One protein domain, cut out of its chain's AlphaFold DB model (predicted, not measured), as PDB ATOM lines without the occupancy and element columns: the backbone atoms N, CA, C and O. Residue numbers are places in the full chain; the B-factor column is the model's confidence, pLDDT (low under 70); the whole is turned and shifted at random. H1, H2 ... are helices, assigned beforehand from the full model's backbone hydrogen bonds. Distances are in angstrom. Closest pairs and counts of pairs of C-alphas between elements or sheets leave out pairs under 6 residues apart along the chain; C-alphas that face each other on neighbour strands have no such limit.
ATOM      1  N   ASN A  11       7.444 -85.543  29.855       38.28
ATOM      2  CA  ASN A  11       8.571 -85.252  30.745       38.28
ATOM      3  C   ASN A  11       8.977 -86.387  31.704       38.28
ATOM      4  O   ASN A  11      10.124 -86.384  32.135       38.28
ATOM      5  N   ALA A  12       8.128 -87.376  32.006       29.97
ATOM      6  CA  ALA A  12       8.427 -88.356  33.065       29.97
ATOM      7  C   ALA A  12       9.640 -89.261  32.744       29.97
ATOM      8  O   ALA A  12      10.481 -89.526  33.595       29.97
ATOM      9  N   LEU A  13       9.796 -89.682  31.483       39.22
ATOM     10  CA  LEU A  13      10.987 -90.422  31.029       39.22
ATOM     11  C   LEU A  13      12.259 -89.558  31.076       39.22
ATOM     12  O   LEU A  13      13.340 -90.052  31.380       39.22
ATOM     13  N   LYS A  14      12.124 -88.259  30.789       43.50
ATOM     14  CA  LYS A  14      13.225 -87.286  30.808       43.50
ATOM     15  C   LYS A  14      13.681 -86.978  32.236       43.50
ATOM     16  O   LYS A  14      14.866 -86.738  32.442       43.50
ATOM     17  N   GLU A  15      12.760 -86.999  33.196       45.66
ATOM     18  CA  GLU A  15      13.032 -86.846  34.628       45.66
ATOM     19  C   GLU A  15      13.720 -88.103  35.188       45.66
ATOM     20  O   GLU A  15      14.856 -87.994  35.646       45.66
ATOM     21  N   ASN A  16      13.160 -89.300  34.968       54.78
ATOM     22  CA  ASN A  16      13.743 -90.567  35.446       54.78
ATOM     23  C   ASN A  16      15.149 -90.861  34.881       54.78
ATOM     24  O   ASN A  16      15.999 -91.455  35.544       54.78
ATOM     25  N   LEU A  17      15.425 -90.482  33.630       55.62
ATOM     26  CA  LEU A  17      16.752 -90.676  33.030       55.62
ATOM     27  C   LEU A  17      17.759 -89.591  33.461       55.62
ATOM     28  O   LEU A  17      18.971 -89.830  33.506       55.62
ATOM     29  N   ARG A  18      17.277 -88.390  33.805       57.34
ATOM     30  CA  ARG A  18      18.112 -87.325  34.377       57.34
ATOM     31  C   ARG A  18      18.534 -87.671  35.802       57.34
ATOM     32  O   ARG A  18      19.691 -87.442  36.142       57.34
ATOM     33  N   GLU A  19      17.643 -88.267  36.586       65.06
ATOM     34  CA  GLU A  19      17.937 -88.802  37.921       65.06
ATOM     35  C   GLU A  19      19.067 -89.840  37.880       65.06
ATOM     36  O   GLU A  19      20.028 -89.734  38.637       65.06
ATOM     37  N   GLN A  20      19.063 -90.745  36.897       70.69
ATOM     38  CA  GLN A  20      20.154 -91.714  36.704       70.69
ATOM     39  C   GLN A  20      21.507 -91.064  36.381       70.69
ATOM     40  O   GLN A  20      22.557 -91.573  36.772       70.69
ATOM     41  N   THR A  21      21.512 -89.920  35.689       67.50
ATOM     42  CA  THR A  21      22.757 -89.170  35.444       67.50
ATOM     43  C   THR A  21      23.276 -88.524  36.732       67.50
ATOM     44  O   THR A  21      24.487 -88.494  36.941       67.50
ATOM     45  N   ILE A  22      22.380 -88.060  37.613       68.06
ATOM     46  CA  ILE A  22      22.738 -87.507  38.927       68.06
ATOM     47  C   ILE A  22      23.359 -88.596  39.809       68.06
ATOM     48  O   ILE A  22      24.437 -88.376  40.345       68.06
ATOM     49  N   ILE A  23      22.768 -89.794  39.856       71.50
ATOM     50  CA  ILE A  23      23.314 -90.942  40.604       71.50
ATOM     51  C   ILE A  23      24.769 -91.240  40.192       71.50
ATOM     52  O   ILE A  23      25.646 -91.456  41.029       71.50
ATOM     53  N   ILE A  24      25.067 -91.196  38.889       74.69
ATOM     54  CA  ILE A  24      26.432 -91.395  38.378       74.69
ATOM     55  C   ILE A  24      27.373 -90.243  38.765       74.69
ATOM     56  O   ILE A  24      28.559 -90.478  39.032       74.69
ATOM     57  N   GLU A  25      26.888 -89.000  38.768       70.50
ATOM     58  CA  GLU A  25      27.659 -87.838  39.224       70.50
ATOM     59  C   GLU A  25      28.012 -87.961  40.715       70.50
ATOM     60  O   GLU A  25      29.183 -87.795  41.067       70.50
ATOM     61  N   ASP A  26      27.041 -88.335  41.548       71.56
ATOM     62  CA  ASP A  26      27.201 -88.536  42.991       71.56
ATOM     63  C   ASP A  26      28.197 -89.664  43.281       71.56
ATOM     64  O   ASP A  26      29.196 -89.453  43.967       71.56
ATOM     65  N   CYS A  27      28.040 -90.820  42.631       77.88
ATOM     66  CA  CYS A  27      28.983 -91.931  42.767       77.88
ATOM     67  C   CYS A  27      30.410 -91.545  42.316       77.88
ATOM     68  O   CYS A  27      31.405 -91.950  42.924       77.88
ATOM     69  N   THR A  28      30.547 -90.708  41.278       81.25
ATOM     70  CA  THR A  28      31.860 -90.188  40.855       81.25
ATOM     71  C   THR A  28      32.488 -89.297  41.933       81.25
ATOM     72  O   THR A  28      33.706 -89.352  42.140       81.25
ATOM     73  N   ALA A  29      31.689 -88.462  42.600       72.12
ATOM     74  CA  ALA A  29      32.149 -87.604  43.685       72.12
ATOM     75  C   ALA A  29      32.588 -88.416  44.911       72.12
ATOM     76  O   ALA A  29      33.713 -88.233  45.387       72.12
ATOM     77  N   ASP A  30      31.770 -89.379  45.332       75.88
ATOM     78  CA  ASP A  30      32.069 -90.285  46.443       75.88
ATOM     79  C   ASP A  30      33.361 -91.072  46.189       75.88
ATOM     80  O   ASP A  30      34.239 -91.181  47.054       75.88
ATOM     81  N   LEU A  31      33.550 -91.552  44.955       83.06
ATOM     82  CA  LEU A  31      34.768 -92.243  44.547       83.06
ATOM     83  C   LEU A  31      36.005 -91.334  44.614       83.06
ATOM     84  O   LEU A  31      37.079 -91.774  45.040       83.06
ATOM     85  N   LYS A  32      35.885 -90.060  44.219       81.44
ATOM     86  CA  LYS A  32      36.970 -89.074  44.356       81.44
ATOM     87  C   LYS A  32      37.286 -88.781  45.822       81.44
ATOM     88  O   LYS A  32      38.464 -88.674  46.169       81.44
ATOM     89  N   ALA A  33      36.274 -88.682  46.681       76.12
ATOM     90  CA  ALA A  33      36.460 -88.501  48.117       76.12
ATOM     91  C   ALA A  33      37.197 -89.704  48.735       76.12
ATOM     92  O   ALA A  33      38.168 -89.524  49.481       76.12
ATOM     93  N   LEU A  34      36.809 -90.927  48.352       83.81
ATOM     94  CA  LEU A  34      37.491 -92.157  48.751       83.81
ATOM     95  C   LEU A  34      38.950 -92.174  48.268       83.81
ATOM     96  O   LEU A  34      39.851 -92.418  49.071       83.81
ATOM     97  N   LEU A  35      39.205 -91.865  46.991       83.94
ATOM     98  CA  LEU A  35      40.555 -91.752  46.420       83.94
ATOM     99  C   LEU A  35      41.422 -90.779  47.220       83.94
ATOM    100  O   LEU A  35      42.516 -91.139  47.652       83.94
ATOM    101  N   ASN A  36      40.918 -89.566  47.457       79.25
ATOM    102  CA  ASN A  36      41.644 -88.539  48.194       79.25
ATOM    103  C   ASN A  36      41.994 -89.032  49.605       79.25
ATOM    104  O   ASN A  36      43.122 -88.871  50.045       79.25
ATOM    105  N   LYS A  37      41.078 -89.713  50.300       80.69
ATOM    106  CA  LYS A  37      41.338 -90.270  51.635       80.69
ATOM    107  C   LYS A  37      42.379 -91.398  51.617       80.69
ATOM    108  O   LYS A  37      43.307 -91.393  52.426       80.69
ATOM    109  N   ARG A  38      42.229 -92.369  50.708       84.44
ATOM    110  CA  ARG A  38      43.025 -93.612  50.693       84.44
ATOM    111  C   ARG A  38      44.421 -93.459  50.103       84.44
ATOM    112  O   ARG A  38      45.309 -94.257  50.397       84.44
ATOM    113  N   VAL A  39      44.646 -92.433  49.287       79.38
ATOM    114  CA  VAL A  39      45.977 -92.142  48.743       79.38
ATOM    115  C   VAL A  39      46.963 -91.732  49.845       79.38
ATOM    116  O   VAL A  39      48.152 -92.034  49.727       79.38
ATOM    117  N   TYR A  40      46.491 -91.117  50.936       73.06
ATOM    118  CA  TYR A  40      47.367 -90.598  51.993       73.06
ATOM    119  C   TYR A  40      47.367 -91.383  53.313       73.06
ATOM    120  O   TYR A  40      48.222 -91.140  54.163       73.06
ATOM    121  N   ASP A  41      46.438 -92.318  53.522       74.19
ATOM    122  CA  ASP A  41      46.287 -93.035  54.799       74.19
ATOM    123  C   ASP A  41      47.079 -94.357  54.892       74.19
ATOM    124  O   ASP A  41      46.958 -95.086  55.884       74.19
ATOM    125  N   GLY A  42      47.894 -94.653  53.874       71.81
ATOM    126  CA  GLY A  42      48.714 -95.861  53.788       71.81
ATOM    127  C   GLY A  42      47.981 -97.115  53.309       71.81
ATOM    128  O   GLY A  42      48.579 -98.187  53.313       71.81
ATOM    129  N   THR A  43      46.723 -97.006  52.870       82.94
ATOM    130  CA  THR A  43      45.928 -98.135  52.354       82.94
ATOM    131  C   THR A  43      46.626 -98.849  51.192       82.94
ATOM    132  O   THR A  43      47.205 -98.193  50.330       82.94
ATOM    133  N   THR A  44      46.604-100.185  51.143       85.81
ATOM    134  CA  THR A  44      47.188-100.937  50.015       85.81
ATOM    135  C   THR A  44      46.322-100.826  48.764       85.81
ATOM    136  O   THR A  44      45.139-100.487  48.840       85.81
ATOM    137  N   TYR A  45      46.904-101.119  47.600       88.00
ATOM    138  CA  TYR A  45      46.157-101.097  46.347       88.00
ATOM    139  C   TYR A  45      44.993-102.095  46.365       88.00
ATOM    140  O   TYR A  45      43.885-101.722  45.994       88.00
ATOM    141  N   GLU A  46      45.199-103.321  46.855       89.94
ATOM    142  CA  GLU A  46      44.148-104.348  46.887       89.94
ATOM    143  C   GLU A  46      42.980-103.919  47.774       89.94
ATOM    144  O   GLU A  46      41.815-104.042  47.391       89.94
ATOM    145  N   ARG A  47      43.291-103.358  48.950       90.69
ATOM    146  CA  ARG A  47      42.273-102.865  49.874       90.69
ATOM    147  C   ARG A  47      41.493-101.700  49.273       90.69
ATOM    148  O   ARG A  47      40.271-101.691  49.363       90.69
ATOM    149  N   PHE A  48      42.185-100.747  48.649       92.50
ATOM    150  CA  PHE A  48      41.528 -99.636  47.966       92.50
ATOM    151  C   PHE A  48      40.607-100.130  46.850       92.50
ATOM    152  O   PHE A  48      39.470 -99.680  46.776       92.50
ATOM    153  N   VAL A  49      41.067-101.064  46.011       93.44
ATOM    154  CA  VAL A  49      40.259-101.604  44.908       93.44
ATOM    155  C   VAL A  49      38.985-102.251  45.433       93.44
ATOM    156  O   VAL A  49      37.920-101.943  44.918       93.44
ATOM    157  N   LYS A  50      39.068-103.060  46.496       94.44
ATOM    158  CA  LYS A  50      37.885-103.680  47.108       94.44
ATOM    159  C   LYS A  50      36.896-102.645  47.654       94.44
ATOM    160  O   LYS A  50      35.698-102.767  47.435       94.44
ATOM    161  N   GLU A  51      37.388-101.627  48.360       92.88
ATOM    162  CA  GLU A  51      36.535-100.553  48.888       92.88
ATOM    163  C   GLU A  51      35.899 -99.721  47.762       92.88
ATOM    164  O   GLU A  51      34.724 -99.373  47.848       92.88
ATOM    165  N   ALA A  52      36.653 -99.431  46.699       92.62
ATOM    166  CA  ALA A  52      36.164 -98.697  45.539       92.62
ATOM    167  C   ALA A  52      35.140 -99.509  44.735       92.62
ATOM    168  O   ALA A  52      34.121 -98.956  44.343       92.62
ATOM    169  N   ASP A  53      35.382-100.804  44.508       94.12
ATOM    170  CA  ASP A  53      34.446-101.679  43.797       94.12
ATOM    171  C   ASP A  53      33.109-101.770  44.545       94.12
ATOM    172  O   ASP A  53      32.072-101.565  43.922       94.12
ATOM    173  N   ASN A  54      33.129-101.958  45.871       93.31
ATOM    174  CA  ASN A  54      31.910-101.966  46.685       93.31
ATOM    175  C   ASN A  54      31.153-100.632  46.603       93.31
ATOM    176  O   ASN A  54      29.948-100.628  46.389       93.31
ATOM    177  N   LEU A  55      31.857 -99.499  46.729       90.19
ATOM    178  CA  LEU A  55      31.248 -98.167  46.641       90.19
ATOM    179  C   LEU A  55      30.586 -97.935  45.278       90.19
ATOM    180  O   LEU A  55      29.487 -97.395  45.212       90.19
ATOM    181  N   ILE A  56      31.253 -98.338  44.195       91.00
ATOM    182  CA  ILE A  56      30.726 -98.181  42.836       91.00
ATOM    183  C   ILE A  56      29.513 -99.094  42.627       91.00
ATOM    184  O   ILE A  56      28.520 -98.660  42.051       91.00
ATOM    185  N   GLU A  57      29.586-100.350  43.069       92.50
ATOM    186  CA  GLU A  57      28.462-101.281  42.966       92.50
ATOM    187  C   GLU A  57      27.254-100.775  43.746       92.50
ATOM    188  O   GLU A  57      26.167-100.713  43.182       92.50
ATOM    189  N   ASP A  58      27.447-100.355  44.996       87.56
ATOM    190  CA  ASP A  58      26.383 -99.812  45.837       87.56
ATOM    191  C   ASP A  58      25.784 -98.532  45.244       87.56
ATOM    192  O   ASP A  58      24.565 -98.434  45.114       87.56
ATOM    193  N   GLY A  59      26.629 -97.588  44.816       81.81
ATOM    194  CA  GLY A  59      26.191 -96.308  44.257       81.81
ATOM    195  C   GLY A  59      25.464 -96.425  42.916       81.81
ATOM    196  O   GLY A  59      24.686 -95.545  42.569       81.81
ATOM    197  N   LEU A  60      25.678 -97.505  42.159       87.75
ATOM    198  CA  LEU A  60      25.024 -97.721  40.865       87.75
ATOM    199  C   LEU A  60      23.830 -98.688  40.918       87.75
ATOM    200  O   LEU A  60      23.221 -98.932  39.874       87.75
ATOM    201  N   LYS A  61      23.458 -99.223  42.092       87.19
ATOM    202  CA  LYS A  61      22.296-100.126  42.247       87.19
ATOM    203  C   LYS A  61      20.984 -99.501  41.780       87.19
ATOM    204  O   LYS A  61      20.137-100.203  41.238       87.19
ATOM    205  N   GLU A  62      20.837 -98.196  41.974       79.38
ATOM    206  CA  GLU A  62      19.625 -97.445  41.630       79.38
ATOM    207  C   GLU A  62      19.558 -97.056  40.142       79.38
ATOM    208  O   GLU A  62      18.535 -96.562  39.667       79.38
ATOM    209  N   VAL A  63      20.621 -97.305  39.365       79.81
ATOM    210  CA  VAL A  63      20.604 -97.090  37.913       79.81
ATOM    211  C   VAL A  63      19.818 -98.220  37.253       79.81
ATOM    212  O   VAL A  63      20.314 -99.340  37.102       79.81
ATOM    213  N   ALA A  64      18.584 -97.910  36.859       82.38
ATOM    214  CA  ALA A  64      17.657 -98.861  36.250       82.38
ATOM    215  C   ALA A  64      18.118 -99.360  34.870       82.38
ATOM    216  O   ALA A  64      17.842-100.502  34.513       82.38
ATOM    217  N   ASP A  65      18.806 -98.523  34.089       81.69
ATOM    218  CA  ASP A  65      19.275 -98.895  32.756       81.69
ATOM    219  C   ASP A  65      20.563 -99.738  32.799       81.69
ATOM    220  O   ASP A  65      21.626 -99.266  33.211       81.69
ATOM    221  N   ASP A  66      20.473-100.993  32.354       86.50
ATOM    222  CA  ASP A  66      21.571-101.963  32.439       86.50
ATOM    223  C   ASP A  66      22.797-101.569  31.601       86.50
ATOM    224  O   ASP A  66      23.931-101.723  32.056       86.50
ATOM    225  N   GLU A  67      22.600-101.037  30.395       84.44
ATOM    226  CA  GLU A  67      23.700-100.649  29.507       84.44
ATOM    227  C   GLU A  67      24.456 -99.440  30.070       84.44
ATOM    228  O   GLU A  67      25.693 -99.417  30.114       84.44
ATOM    229  N   MET A  68      23.718 -98.447  30.564       81.50
ATOM    230  CA  MET A  68      24.262 -97.290  31.263       81.50
ATOM    231  C   MET A  68      25.005 -97.711  32.534       81.50
ATOM    232  O   MET A  68      26.122 -97.240  32.766       81.50
ATOM    233  N   ARG A  69      24.443 -98.644  33.316       87.06
ATOM    234  CA  ARG A  69      25.064 -99.188  34.531       87.06
ATOM    235  C   ARG A  69      26.366 -99.931  34.226       87.06
ATOM    236  O   ARG A  69      27.382 -99.654  34.862       87.06
ATOM    237  N   ILE A  70      26.383-100.816  33.228       88.88
ATOM    238  CA  ILE A  70      27.578-101.572  32.807       88.88
ATOM    239  C   ILE A  70      28.684-100.628  32.315       88.88
ATOM    240  O   ILE A  70      29.849-100.760  32.710       88.88
ATOM    241  N   ASN A  71      28.330 -99.639  31.492       86.38
ATOM    242  CA  ASN A  71      29.279 -98.643  31.002       86.38
ATOM    243  C   ASN A  71      29.859 -97.792  32.143       86.38
ATOM    244  O   ASN A  71      31.074 -97.571  32.193       86.38
ATOM    245  N   ALA A  72      29.014 -97.342  33.075       86.81
ATOM    246  CA  ALA A  72      29.443 -96.586  34.248       86.81
ATOM    247  C   ALA A  72      30.370 -97.412  35.150       86.81
ATOM    248  O   ALA A  72      31.442 -96.925  35.515       86.81
ATOM    249  N   LEU A  73      30.021 -98.676  35.422       91.75
ATOM    250  CA  LEU A  73      30.849 -99.617  36.180       91.75
ATOM    251  C   LEU A  73      32.254 -99.721  35.588       91.75
ATOM    252  O   LEU A  73      33.238 -99.531  36.301       91.75
ATOM    253  N   SER A  74      32.359 -99.985  34.283       90.44
ATOM    254  CA  SER A  74      33.644-100.122  33.591       90.44
ATOM    255  C   SER A  74      34.496 -98.849  33.698       90.44
ATOM    256  O   SER A  74      35.667 -98.897  34.095       90.44
ATOM    257  N   ILE A  75      33.892 -97.686  33.426       89.56
ATOM    258  CA  ILE A  75      34.597 -96.399  33.413       89.56
ATOM    259  C   ILE A  75      35.053 -95.988  34.819       89.56
ATOM    260  O   ILE A  75      36.203 -95.573  34.985       89.56
ATOM    261  N   LEU A  76      34.194 -96.111  35.834       90.50
ATOM    262  CA  LEU A  76      34.522 -95.736  37.215       90.50
ATOM    263  C   LEU A  76      35.597 -96.646  37.806       90.50
ATOM    264  O   LEU A  76      36.551 -96.164  38.415       90.50
ATOM    265  N   ARG A  77      35.507 -97.950  37.545       93.75
ATOM    266  CA  ARG A  77      36.524 -98.929  37.936       93.75
ATOM    267  C   ARG A  77      37.883 -98.636  37.301       93.75
ATOM    268  O   ARG A  77      38.909 -98.644  37.986       93.75
ATOM    269  N   GLY A  78      37.899 -98.354  35.998       90.69
ATOM    270  CA  GLY A  78      39.111 -97.957  35.281       90.69
ATOM    271  C   GLY A  78      39.702 -96.653  35.823       90.69
ATOM    272  O   GLY A  78      40.911 -96.566  36.048       90.69
ATOM    273  N   PHE A  79      38.845 -95.664  36.094       90.00
ATOM    274  CA  PHE A  79      39.224 -94.395  36.711       90.00
ATOM    275  C   PHE A  79      39.858 -94.607  38.092       90.00
ATOM    276  O   PHE A  79      41.005 -94.216  38.283       90.00
ATOM    277  N   ALA A  80      39.181 -95.300  39.013       90.19
ATOM    278  CA  ALA A  80      39.667 -95.565  40.369       90.19
ATOM    279  C   ALA A  80      41.076 -96.173  40.372       90.19
ATOM    280  O   ALA A  80      41.991 -95.673  41.032       90.19
ATOM    281  N   ARG A  81      41.266 -97.241  39.591       92.81
ATOM    282  CA  ARG A  81      42.530 -97.988  39.531       92.81
ATOM    283  C   ARG A  81      43.661 -97.153  38.943       92.81
ATOM    284  O   ARG A  81      44.766 -97.152  39.490       92.81
ATOM    285  N   ARG A  82      43.399 -96.442  37.842       90.94
ATOM    286  CA  ARG A  82      44.387 -95.575  37.188       90.94
ATOM    287  C   ARG A  82      44.790 -94.420  38.098       90.94
ATOM    288  O   ARG A  82      45.982 -94.183  38.280       90.94
ATOM    289  N   GLU A  83      43.812 -93.736  38.682       87.56
ATOM    290  CA  GLU A  83      44.050 -92.559  39.509       87.56
ATOM    291  C   GLU A  83      44.813 -92.900  40.779       87.56
ATOM    292  O   GLU A  83      45.818 -92.260  41.075       87.56
ATOM    293  N   PHE A  84      44.430 -93.964  41.481       88.06
ATOM    294  CA  PHE A  84      45.149 -94.376  42.682       88.06
ATOM    295  C   PHE A  84      46.630 -94.666  42.395       88.06
ATOM    296  O   PHE A  84      47.509 -94.181  43.110       88.06
ATOM    297  N   LYS A  85      46.926 -95.408  41.316       87.75
ATOM    298  CA  LYS A  85      48.309 -95.693  40.898       87.75
ATOM    299  C   LYS A  85      49.060 -94.417  40.528       87.75
ATOM    300  O   LYS A  85      50.176 -94.215  41.002       87.75
ATOM    301  N   ARG A  86      48.446 -93.546  39.723       86.25
ATOM    302  CA  ARG A  86      49.047 -92.283  39.272       86.25
ATOM    303  C   ARG A  86      49.384 -91.365  40.444       86.25
ATOM    304  O   ARG A  86      50.501 -90.856  40.520       86.25
ATOM    305  N   LEU A  87      48.440 -91.170  41.363       81.12
ATOM    306  CA  LEU A  87      48.620 -90.295  42.520       81.12
ATOM    307  C   LEU A  87      49.684 -90.855  43.468       81.12
ATOM    308  O   LEU A  87      50.564 -90.108  43.891       81.12
ATOM    309  N   ARG A  88      49.682 -92.170  43.739       81.00
ATOM    310  CA  ARG A  88      50.746 -92.798  44.540       81.00
ATOM    311  C   ARG A  88      52.112 -92.685  43.883       81.00
ATOM    312  O   ARG A  88      53.060 -92.330  44.571       81.00
ATOM    313  N   ALA A  89      52.221 -92.936  42.581       81.06
ATOM    314  CA  ALA A  89      53.482 -92.793  41.857       81.06
ATOM    315  C   ALA A  89      54.003 -91.345  41.908       81.06
ATOM    316  O   ALA A  89      55.173 -91.131  42.214       81.06
ATOM    317  N   SER A  90      53.130 -90.350  41.698       75.69
ATOM    318  CA  SER A  90      53.506 -88.932  41.800       75.69
ATOM    319  C   SER A  90      53.886 -88.510  43.218       75.69
ATOM    320  O   SER A  90      54.665 -87.572  43.370       75.69
ATOM    321  N   LEU A  91      53.301 -89.114  44.253       72.19
ATOM    322  CA  LEU A  91      53.680 -88.825  45.634       72.19
ATOM    323  C   LEU A  91      55.025 -89.466  45.960       72.19
ATOM    324  O   LEU A  91      55.893 -88.785  46.492       72.19
ATOM    325  N   MET A  92      55.238 -90.723  45.571       71.31
ATOM    326  CA  MET A  92      56.515 -91.411  45.774       71.31
ATOM    327  C   MET A  92      57.673 -90.675  45.098       71.31
ATOM    328  O   MET A  92      58.700 -90.471  45.735       71.31
ATOM    329  N   SER A  93      57.505 -90.221  43.852       70.19
ATOM    330  CA  SER A  93      58.579 -89.548  43.110       70.19
ATOM    331  C   SER A  93      58.920 -88.149  43.626       70.19
ATOM    332  O   SER A  93      60.058 -87.716  43.485       70.19
ATOM    333  N   LYS A  94      57.949 -87.429  44.201       65.38
ATOM    334  CA  LYS A  94      58.136 -86.048  44.681       65.38
ATOM    335  C   LYS A  94      58.492 -85.955  46.158       65.38
ATOM    336  O   LYS A  94      59.136 -84.999  46.568       65.38
ATOM    337  N   VAL A  95      57.981 -86.891  46.951       62.84
ATOM    338  CA  VAL A  95      58.075 -86.861  48.409       62.84
ATOM    339  C   VAL A  95      59.214 -87.796  48.822       62.84
ATOM    340  O   VAL A  95      60.044 -87.378  49.606       62.84
ATOM    341  N   GLY A  96      59.366 -88.985  48.228       60.94
ATOM    342  CA  GLY A  96      60.478 -89.898  48.548       60.94
ATOM    343  C   GLY A  96      60.328 -90.634  49.886       60.94
ATOM    344  O   GLY A  96      61.266 -91.285  50.329       60.94
ATOM    345  N   PHE A  97      59.150 -90.557  50.515       64.12
ATOM    346  CA  PHE A  97      58.869 -91.111  51.843       64.12
ATOM    347  C   PHE A  97      57.917 -92.300  51.806       64.12
ATOM    348  O   PHE A  97      57.126 -92.473  50.875       64.12
ATOM    349  N   SER A  98      57.937 -93.080  52.887       73.56
ATOM    350  CA  SER A  98      56.964 -94.146  53.102       73.56
ATOM    351  C   SER A  98      55.536 -93.593  53.256       73.56
ATOM    352  O   SER A  98      55.300 -92.513  53.802       73.56
ATOM    353  N   PHE A  99      54.521 -94.357  52.841       72.88
ATOM    354  CA  PHE A  99      53.120 -93.949  53.038       72.88
ATOM    355  C   PHE A  99      52.698 -93.882  54.509       72.88
ATOM    356  O   PHE A  99      51.751 -93.180  54.862       72.88
ATOM    357  N   LEU A 100      53.420 -94.586  55.376       76.75
ATOM    358  CA  LEU A 100      53.236 -94.480  56.812       76.75
ATOM    359  C   LEU A 100      53.728 -93.121  57.335       76.75
ATOM    360  O   LEU A 100      53.036 -92.506  58.148       76.75
ATOM    361  N   ALA A 101      54.848 -92.608  56.814       74.00
ATOM    362  CA  ALA A 101      55.313 -91.254  57.100       74.00
ATOM    363  C   ALA A 101      54.315 -90.198  56.608       74.00
ATOM    364  O   ALA A 101      53.970 -89.294  57.367       74.00
ATOM    365  N   LEU A 102      53.744 -90.377  55.408       72.19
ATOM    366  CA  LEU A 102      52.684 -89.506  54.873       72.19
ATOM    367  C   LEU A 102      51.497 -89.374  55.844       72.19
ATOM    368  O   LEU A 102      51.072 -88.267  56.189       72.19
ATOM    369  N   LYS A 103      51.007 -90.507  56.354       78.81
ATOM    370  CA  LYS A 103      49.921 -90.543  57.340       78.81
ATOM    371  C   LYS A 103      50.296 -89.835  58.644       78.81
ATOM    372  O   LYS A 103      49.464 -89.129  59.224       78.81
ATOM    373  N   CYS A 104      51.528 -90.019  59.116       78.50
ATOM    374  CA  CYS A 104      52.016 -89.371  60.331       78.50
ATOM    375  C   CYS A 104      52.054 -87.849  60.161       78.50
ATOM    376  O   CYS A 104      51.516 -87.134  61.005       78.50
ATOM    377  N   VAL A 105      52.579 -87.354  59.039       73.62
ATOM    378  CA  VAL A 105      52.645 -85.916  58.742       73.62
ATOM    379  C   VAL A 105      51.252 -85.286  58.679       73.62
ATOM    380  O   VAL A 105      51.024 -84.248  59.302       73.62
ATOM    381  N   LEU A 106      50.289 -85.928  58.011       73.25
ATOM    382  CA  LEU A 106      48.902 -85.444  57.981       73.25
ATOM    383  C   LEU A 106      48.249 -85.440  59.361       73.25
ATOM    384  O   LEU A 106      47.532 -84.501  59.702       73.25
ATOM    385  N   THR A 107      48.514 -86.465  60.173       78.69
ATOM    386  CA  THR A 107      48.016 -86.525  61.551       78.69
ATOM    387  C   THR A 107      48.585 -85.370  62.373       78.69
ATOM    388  O   THR A 107      47.839 -84.711  63.100       78.69
ATOM    389  N   ILE A 108      49.876 -85.062  62.218       77.12
ATOM    390  CA  ILE A 108      50.518 -83.928  62.890       77.12
ATOM    391  C   ILE A 108      49.928 -82.600  62.402       77.12
ATOM    392  O   ILE A 108      49.658 -81.729  63.227       77.12
ATOM    393  N   TRP A 109      49.689 -82.440  61.098       72.88
ATOM    394  CA  TRP A 109      49.146 -81.210  60.512       72.88
ATOM    395  C   TRP A 109      47.692 -80.943  60.938       72.88
ATOM    396  O   TRP A 109      47.366 -79.838  61.367       72.88
ATOM    397  N   ASN A 110      46.830 -81.965  60.894       73.31
ATOM    398  CA  ASN A 110      45.381 -81.805  61.063       73.31
ATOM    399  C   ASN A 110      44.873 -81.931  62.505       73.31
ATOM    400  O   ASN A 110      43.806 -81.400  62.819       73.31
ATOM    401  N   SER A 111      45.591 -82.635  63.387       76.00
ATOM    402  CA  SER A 111      45.123 -82.832  64.767       76.00
ATOM    403  C   SER A 111      45.084 -81.504  65.521       76.00
ATOM    404  O   SER A 111      45.990 -80.683  65.384       76.00
ATOM    405  N   LYS A 112      44.061 -81.292  66.350       72.75
ATOM    406  CA  LYS A 112      44.021 -80.161  67.295       72.75
ATOM    407  C   LYS A 112      44.683 -80.521  68.625       72.75
ATOM    408  O   LYS A 112      45.309 -79.667  69.242       72.75
ATOM    409  N   ASP A 113      44.607 -81.795  68.995       79.06
ATOM    410  CA  ASP A 113      45.129 -82.317  70.252       79.06
ATOM    411  C   ASP A 113      46.622 -82.640  70.172       79.06
ATOM    412  O   ASP A 113      47.154 -83.025  69.126       79.06
ATOM    413  N   VAL A 114      47.296 -82.528  71.315       77.06
ATOM    414  CA  VAL A 114      48.739 -82.770  71.440       77.06
ATOM    415  C   VAL A 114      49.079 -84.266  71.386       77.06
ATOM    416  O   VAL A 114      50.058 -84.649  70.743       77.06
ATOM    417  N   ALA A 115      48.259 -85.129  71.993       81.19
ATOM    418  CA  ALA A 115      48.547 -86.562  72.095       81.19
ATOM    419  C   ALA A 115      48.623 -87.293  70.729       81.19
ATOM    420  O   ALA A 115      49.596 -88.018  70.501       81.19
ATOM    421  N   PRO A 116      47.692 -87.084  69.769       81.81
ATOM    422  CA  PRO A 116      47.800 -87.669  68.429       81.81
ATOM    423  C   PRO A 116      49.035 -87.191  67.656       81.81
ATOM    424  O   PRO A 116      49.671 -87.994  66.972       81.81
ATOM    425  N   LYS A 117      49.414 -85.910  67.797       81.31
ATOM    426  CA  LYS A 117      50.616 -85.347  67.158       81.31
ATOM    427  C   LYS A 117      51.887 -85.993  67.700       81.31
ATOM    428  O   LYS A 117      52.717 -86.437  66.918       81.31
ATOM    429  N   GLN A 118      52.010 -86.096  69.025       81.19
ATOM    430  CA  GLN A 118      53.163 -86.725  69.674       81.19
ATOM    431  C   GLN A 118      53.320 -88.188  69.261       81.19
ATOM    432  O   GLN A 118      54.425 -88.624  68.949       81.19
ATOM    433  N   LYS A 119      52.214 -88.940  69.217       85.44
ATOM    434  CA  LYS A 119      52.227 -90.337  68.771       85.44
ATOM    435  C   LYS A 119      52.686 -90.455  67.317       85.44
ATOM    436  O   LYS A 119      53.587 -91.238  67.033       85.44
ATOM    437  N   ALA A 120      52.103 -89.658  66.422       83.06
ATOM    438  CA  ALA A 120      52.470 -89.646  65.010       83.06
ATOM    439  C   ALA A 120      53.931 -89.219  64.793       83.06
ATOM    440  O   ALA A 120      54.611 -89.788  63.943       83.06
ATOM    441  N   TYR A 121      54.433 -88.272  65.587       81.06
ATOM    442  CA  TYR A 121      55.822 -87.839  65.510       81.06
ATOM    443  C   TYR A 121      56.794 -88.926  65.963       81.06
ATOM    444  O   TYR A 121      57.712 -89.242  65.222       81.06
ATOM    445  N   LYS A 122      56.546 -89.593  67.098       83.88
ATOM    446  CA  LYS A 122      57.368 -90.738  67.536       83.88
ATOM    447  C   LYS A 122      57.446 -91.833  66.470       83.88
ATOM    448  O   LYS A 122      58.512 -92.390  66.218       83.88
ATOM    449  N   THR A 123      56.321 -92.124  65.817       85.06
ATOM    450  CA  THR A 123      56.293 -93.059  64.687       85.06
ATOM    451  C   THR A 123      57.132 -92.547  63.517       85.06
ATOM    452  O   THR A 123      57.917 -93.317  62.974       85.06
ATOM    453  N   LEU A 124      57.040 -91.258  63.174       80.12
ATOM    454  CA  LEU A 124      57.855 -90.632  62.129       80.12
ATOM    455  C   LEU A 124      59.363 -90.735  62.423       80.12
ATOM    456  O   LEU A 124      60.122 -91.090  61.531       80.12
ATOM    457  N   GLN A 125      59.787 -90.513  63.670       82.00
ATOM    458  CA  GLN A 125      61.193 -90.637  64.089       82.00
ATOM    459  C   GLN A 125      61.738 -92.065  63.957       82.00
ATOM    460  O   GLN A 125      62.935 -92.254  63.776       82.00
ATOM    461  N   THR A 126      60.862 -93.070  64.049       83.06
ATOM    462  CA  THR A 126      61.250 -94.484  63.943       83.06
ATOM    463  C   THR A 126      61.404 -94.925  62.486       83.06
ATOM    464  O   THR A 126      62.225 -95.782  62.181       83.06
ATOM    465  N   ILE A 127      60.582 -94.373  61.590       79.75
ATOM    466  CA  ILE A 127      60.502 -94.811  60.188       79.75
ATOM    467  C   ILE A 127      61.331 -93.943  59.238       79.75
ATOM    468  O   ILE A 127      61.668 -94.409  58.156       79.75
ATOM    469  N   GLU A 128      61.660 -92.709  59.625       73.81
ATOM    470  CA  GLU A 128      62.422 -91.767  58.809       73.81
ATOM    471  C   GLU A 128      63.683 -91.289  59.564       73.81
ATOM    472  O   GLU A 128      63.577 -90.454  60.471       73.81
ATOM    473  N   PRO A 129      64.890 -91.762  59.183       72.94
ATOM    474  CA  PRO A 129      66.146 -91.492  59.900       72.94
ATOM    475  C   PRO A 129      66.456 -90.004  60.110       72.94
ATOM    476  O   PRO A 129      67.001 -89.612  61.134       72.94
ATOM    477  N   GLN A 130      66.045 -89.153  59.170       68.50
ATOM    478  CA  GLN A 130      66.232 -87.698  59.227       68.50
ATOM    479  C   GLN A 130      65.494 -86.997  60.386       68.50
ATOM    480  O   GLN A 130      65.761 -85.827  60.655       68.50
ATOM    481  N   PHE A 131      64.552 -87.673  61.054       68.75
ATOM    482  CA  PHE A 131      63.835 -87.141  62.219       68.75
ATOM    483  C   PHE A 131      64.260 -87.788  63.545       68.75
ATOM    484  O   PHE A 131      63.775 -87.353  64.592       68.75
ATOM    485  N   ALA A 132      65.152 -88.788  63.527       70.56
ATOM    486  CA  ALA A 132      65.525 -89.579  64.704       70.56
ATOM    487  C   ALA A 132      65.998 -88.708  65.885       70.56
ATOM    488  O   ALA A 132      65.523 -88.884  67.006       70.56
ATOM    489  N   ASP A 133      66.818 -87.691  65.605       66.12
ATOM    490  CA  ASP A 133      67.465 -86.852  66.625       66.12
ATOM    491  C   ASP A 133      66.845 -85.456  66.769       66.12
ATOM    492  O   ASP A 133      67.438 -84.561  67.370       66.12
ATOM    493  N   VAL A 134      65.654 -85.228  66.206       64.75
ATOM    494  CA  VAL A 134      64.983 -83.924  66.275       64.75
ATOM    495  C   VAL A 134      64.012 -83.916  67.465       64.75
ATOM    496  O   VAL A 134      62.932 -84.497  67.384       64.75
ATOM    497  N   PRO A 135      64.337 -83.279  68.606       61.03
ATOM    498  CA  PRO A 135      63.390 -83.153  69.706       61.03
ATOM    499  C   PRO A 135      62.286 -82.155  69.343       61.03
ATOM    500  O   PRO A 135      62.558 -81.022  68.942       61.03
ATOM    501  N   GLN A 136      61.024 -82.548  69.535       65.00
ATOM    502  CA  GLN A 136      59.881 -81.673  69.286       65.00
ATOM    503  C   GLN A 136      58.943 -81.575  70.489       65.00
ATOM    504  O   GLN A 136      58.448 -82.576  71.006       65.00
ATOM    505  N   LYS A 137      58.651 -80.336  70.899       63.31
ATOM    506  CA  LYS A 137      57.608 -80.014  71.879       63.31
ATOM    507  C   LYS A 137      56.361 -79.512  71.154       63.31
ATOM    508  O   LYS A 137      56.439 -78.638  70.296       63.31
ATOM    509  N   PHE A 138      55.210 -80.075  71.507       64.31
ATOM    510  CA  PHE A 138      53.900 -79.644  71.023       64.31
ATOM    511  C   PHE A 138      53.189 -78.918  72.176       64.31
ATOM    512  O   PHE A 138      52.702 -79.575  73.092       64.31
ATOM    513  N   GLU A 139      53.165 -77.584  72.160       58.59
ATOM    514  CA  GLU A 139      52.570 -76.751  73.223       58.59
ATOM    515  C   GLU A 139      51.277 -76.083  72.747       58.59
ATOM    516  O   GLU A 139      51.275 -75.432  71.706       58.59
ATOM    517  N   SER A 140      50.180 -76.209  73.501       53.53
ATOM    518  CA  SER A 140      48.899 -75.565  73.178       53.53
ATOM    519  C   SER A 140      48.969 -74.048  73.391       53.53
ATOM    520  O   SER A 140      48.841 -73.573  74.516       53.53
ATOM    521  N   ARG A 147      55.202 -73.427  67.618       44.03
ATOM    522  CA  ARG A 147      56.648 -73.340  67.335       44.03
ATOM    523  C   ARG A 147      57.171 -74.707  66.877       44.03
ATOM    524  O   ARG A 147      57.410 -75.590  67.693       44.03
ATOM    525  N   TRP A 148      57.310 -74.904  65.568       52.69
ATOM    526  CA  TRP A 148      57.921 -76.106  64.982       52.69
ATOM    527  C   TRP A 148      59.440 -75.926  64.820       52.69
ATOM    528  O   TRP A 148      59.896 -74.817  64.552       52.69
ATOM    529  N   ALA A 149      60.228 -77.003  64.925       50.28
ATOM    530  CA  ALA A 149      61.635 -76.976  64.516       50.28
ATOM    531  C   ALA A 149      61.736 -76.711  63.000       50.28
ATOM    532  O   ALA A 149      60.971 -77.285  62.219       50.28
ATOM    533  N   THR A 150      62.673 -75.853  62.582       43.41
ATOM    534  CA  THR A 150      62.826 -75.368  61.195       43.41
ATOM    535  C   THR A 150      62.853 -76.488  60.139       43.41
ATOM    536  O   THR A 150      62.140 -76.347  59.146       43.41
ATOM    537  N   PRO A 151      63.550 -77.630  60.340       48.50
ATOM    538  CA  PRO A 151      63.585 -78.707  59.346       48.50
ATOM    539  C   PRO A 151      62.229 -79.389  59.136       48.50
ATOM    540  O   PRO A 151      61.800 -79.562  58.000       48.50
ATOM    541  N   LEU A 152      61.509 -79.719  60.215       53.84
ATOM    542  CA  LEU A 152      60.184 -80.336  60.113       53.84
ATOM    543  C   LEU A 152      59.150 -79.356  59.548       53.84
ATOM    544  O   LEU A 152      58.271 -79.763  58.800       53.84
ATOM    545  N   ASN A 153      59.251 -78.069  59.876       55.25
ATOM    546  CA  ASN A 153      58.341 -77.061  59.340       55.25
ATOM    547  C   ASN A 153      58.483 -76.921  57.817       55.25
ATOM    548  O   ASN A 153      57.499 -77.064  57.096       55.25
ATOM    549  N   THR A 154      59.706 -76.702  57.324       50.94
ATOM    550  CA  THR A 154      59.991 -76.609  55.881       50.94
ATOM    551  C   THR A 154      59.559 -77.887  55.163       50.94
ATOM    552  O   THR A 154      58.854 -77.839  54.158       50.94
ATOM    553  N   TYR A 155      59.861 -79.037  55.764       58.25
ATOM    554  CA  TYR A 155      59.443 -80.345  55.283       58.25
ATOM    555  C   TYR A 155      57.918 -80.499  55.159       58.25
ATOM    556  O   TYR A 155      57.403 -80.897  54.115       58.25
ATOM    557  N   MET A 156      57.177 -80.154  56.215       59.38
ATOM    558  CA  MET A 156      55.716 -80.211  56.220       59.38
ATOM    559  C   MET A 156      55.119 -79.243  55.194       59.38
ATOM    560  O   MET A 156      54.112 -79.565  54.568       59.38
ATOM    561  N   GLN A 157      55.733 -78.079  54.972       60.62
ATOM    562  CA  GLN A 157      55.267 -77.108  53.981       60.62
ATOM    563  C   GLN A 157      55.441 -77.603  52.539       60.62
ATOM    564  O   GLN A 157      54.475 -77.553  51.769       60.62
ATOM    565  N   ASP A 158      56.617 -78.124  52.182       57.72
ATOM    566  CA  ASP A 158      56.882 -78.700  50.855       57.72
ATOM    567  C   ASP A 158      56.036 -79.952  50.598       57.72
ATOM    568  O   ASP A 158      55.487 -80.160  49.505       57.72
ATOM    569  N   TYR A 159      55.821 -80.741  51.649       60.19
ATOM    570  CA  TYR A 159      54.904 -81.864  51.629       60.19
ATOM    571  C   TYR A 159      53.461 -81.428  51.353       60.19
ATOM    572  O   TYR A 159      52.838 -81.890  50.394       60.19
ATOM    573  N   MET A 160      52.929 -80.489  52.139       59.56
ATOM    574  CA  MET A 160      51.563 -79.995  51.968       59.56
ATOM    575  C   MET A 160      51.385 -79.288  50.623       59.56
ATOM    576  O   MET A 160      50.307 -79.347  50.036       59.56
ATOM    577  N   LYS A 161      52.429 -78.655  50.077       64.44
ATOM    578  CA  LYS A 161      52.438 -78.139  48.700       64.44
ATOM    579  C   LYS A 161      52.239 -79.264  47.683       64.44
ATOM    580  O   LYS A 161      51.403 -79.121  46.792       64.44
ATOM    581  N   THR A 162      52.931 -80.387  47.843       60.03
ATOM    582  CA  THR A 162      52.784 -81.555  46.965       60.03
ATOM    583  C   THR A 162      51.413 -82.219  47.113       60.03
ATOM    584  O   THR A 162      50.764 -82.493  46.107       60.03
ATOM    585  N   VAL A 163      50.916 -82.401  48.342       60.81
ATOM    586  CA  VAL A 163      49.551 -82.896  48.612       60.81
ATOM    587  C   VAL A 163      48.519 -82.017  47.914       60.81
ATOM    588  O   VAL A 163      47.697 -82.531  47.165       60.81
ATOM    589  N   ARG A 164      48.612 -80.689  48.076       61.31
ATOM    590  CA  ARG A 164      47.714 -79.724  47.421       61.31
ATOM    591  C   ARG A 164      47.746 -79.847  45.898       61.31
ATOM    592  O   ARG A 164      46.692 -79.824  45.275       61.31
ATOM    593  N   GLN A 165      48.930 -79.973  45.296       65.31
ATOM    594  CA  GLN A 165      49.061 -80.162  43.847       65.31
ATOM    595  C   GLN A 165      48.399 -81.470  43.392       65.31
ATOM    596  O   GLN A 165      47.656 -81.472  42.417       65.31
ATOM    597  N   THR A 166      48.620 -82.562  44.121       59.69
ATOM    598  CA  THR A 166      48.062 -83.887  43.817       59.69
ATOM    599  C   THR A 166      46.537 -83.927  43.986       59.69
ATOM    600  O   THR A 166      45.844 -84.427  43.101       59.69
ATOM    601  N   SER A 167      45.990 -83.332  45.052       58.72
ATOM    602  CA  SER A 167      44.537 -83.190  45.236       58.72
ATOM    603  C   SER A 167      43.909 -82.298  44.159       58.72
ATOM    604  O   SER A 167      42.828 -82.610  43.672       58.72
ATOM    605  N   ALA A 168      44.590 -81.225  43.733       63.34
ATOM    606  CA  ALA A 168      44.114 -80.375  42.641       63.34
ATOM    607  C   ALA A 168      44.071 -81.122  41.295       63.34
ATOM    608  O   ALA A 168      43.120 -80.950  40.535       63.34
ATOM    609  N   LEU A 169      45.054 -81.986  41.018       66.81
ATOM    610  CA  LEU A 169      45.049 -82.850  39.831       66.81
ATOM    611  C   LEU A 169      43.875 -83.842  39.855       66.81
ATOM    612  O   LEU A 169      43.192 -83.996  38.846       66.81
ATOM    613  N   LEU A 170      43.603 -84.472  41.004       63.41
ATOM    614  CA  LEU A 170      42.461 -85.381  41.174       63.41
ATOM    615  C   LEU A 170      41.111 -84.660  41.020       63.41
ATOM    616  O   LEU A 170      40.184 -85.205  40.418       63.41
ATOM    617  N   ALA A 171      40.997 -83.437  41.541       59.34
ATOM    618  CA  ALA A 171      39.796 -82.622  41.389       59.34
ATOM    619  C   ALA A 171      39.502 -82.347  39.907       59.34
ATOM    620  O   ALA A 171      38.392 -82.604  39.442       59.34
ATOM    621  N   GLN A 172      40.526 -81.937  39.152       67.00
ATOM    622  CA  GLN A 172      40.414 -81.624  37.726       67.00
ATOM    623  C   GLN A 172      40.166 -82.852  36.844       67.00
ATOM    624  O   GLN A 172      39.572 -82.721  35.766       67.00
ATOM    625  N   ASP A 173      40.612 -84.039  37.263       72.38
ATOM    626  CA  ASP A 173      40.438 -85.236  36.453       72.38
ATOM    627  C   ASP A 173      38.980 -85.697  36.419       72.38
ATOM    628  O   ASP A 173      38.204 -85.519  37.359       72.38
ATOM    629  N   ARG A 174      38.577 -86.304  35.307       75.50
ATOM    630  CA  ARG A 174      37.215 -86.799  35.112       75.50
ATOM    631  C   ARG A 174      37.273 -88.277  34.780       75.50
ATOM    632  O   ARG A 174      38.136 -88.711  34.017       75.50
ATOM    633  N   ALA A 175      36.315 -89.038  35.299       79.44
ATOM    634  CA  ALA A 175      36.061 -90.381  34.802       79.44
ATOM    635  C   ALA A 175      35.732 -90.261  33.309       79.44
ATOM    636  O   ALA A 175      34.781 -89.572  32.943       79.44
ATOM    637  N   LYS A 176      36.580 -90.829  32.450       82.25
ATOM    638  CA  LYS A 176      36.487 -90.730  30.990       82.25
ATOM    639  C   LYS A 176      36.460 -92.124  30.389       82.25
ATOM    640  O   LYS A 176      37.195 -92.995  30.858       82.25
TER     641      LYS A 176
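AT A GLANCE: This is residues 11 to 140 and 147 to 176 of the 366 residues of an uncharacterized protein of Clostridiales bacterium (UniProt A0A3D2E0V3). What shape is it? H1, H2 and H6 pack on H3 in a long up-and-down bundle, each helix running against the one before it, and hairpin H4 and H5 crosses one end. What builds it? The printed part has 160 residues with six named helices, H1 to H6 in order, and no named strand: all helix. It is loose, with radius of gyration of the C-alphas 19.7 A and spans of 66, 31 and 24 A.

IN THESE COORDINATES: Which are long? H3, residues 66 to 95, measures 42.6 A; H1, residues 12 to 40, 43.4 A from C-alpha 12 at (8.427, -88.356, 33.065); H6, residues 150 to 172, 33.0 A to C-alpha 172 at (40.414, -81.624, 37.726). Which are shorter? H2 holds residues 45 to 59, H4 99 to 110, H5 114 to 127.

HOW THE PARTS SIT: What touches H3? The closest C-alphas are Val 39 of H1, 6.4 A from Arg 88; Asp 53 of H2, 6.8 A from Arg 77; and Thr 166 of H6, 6.6 A from Leu 87. And H4? It touches H5, opposite ways at a shallow tilt of 24 degrees, the closest C-alphas being Ile 108 and Lys 117, 4.5 A apart. Are the backbones paired? Every O i to N i+4 pair is within hydrogen-bond range in H2 to H6, and 24 of 25 in H1.

THE WHOLE: Where is the cut? Residues 141 to 146 are not printed; C-alphas 140 and 147 are 10.0 A apart. Where is confidence low? 51 residues have pLDDT under 70, among them 147 to 172.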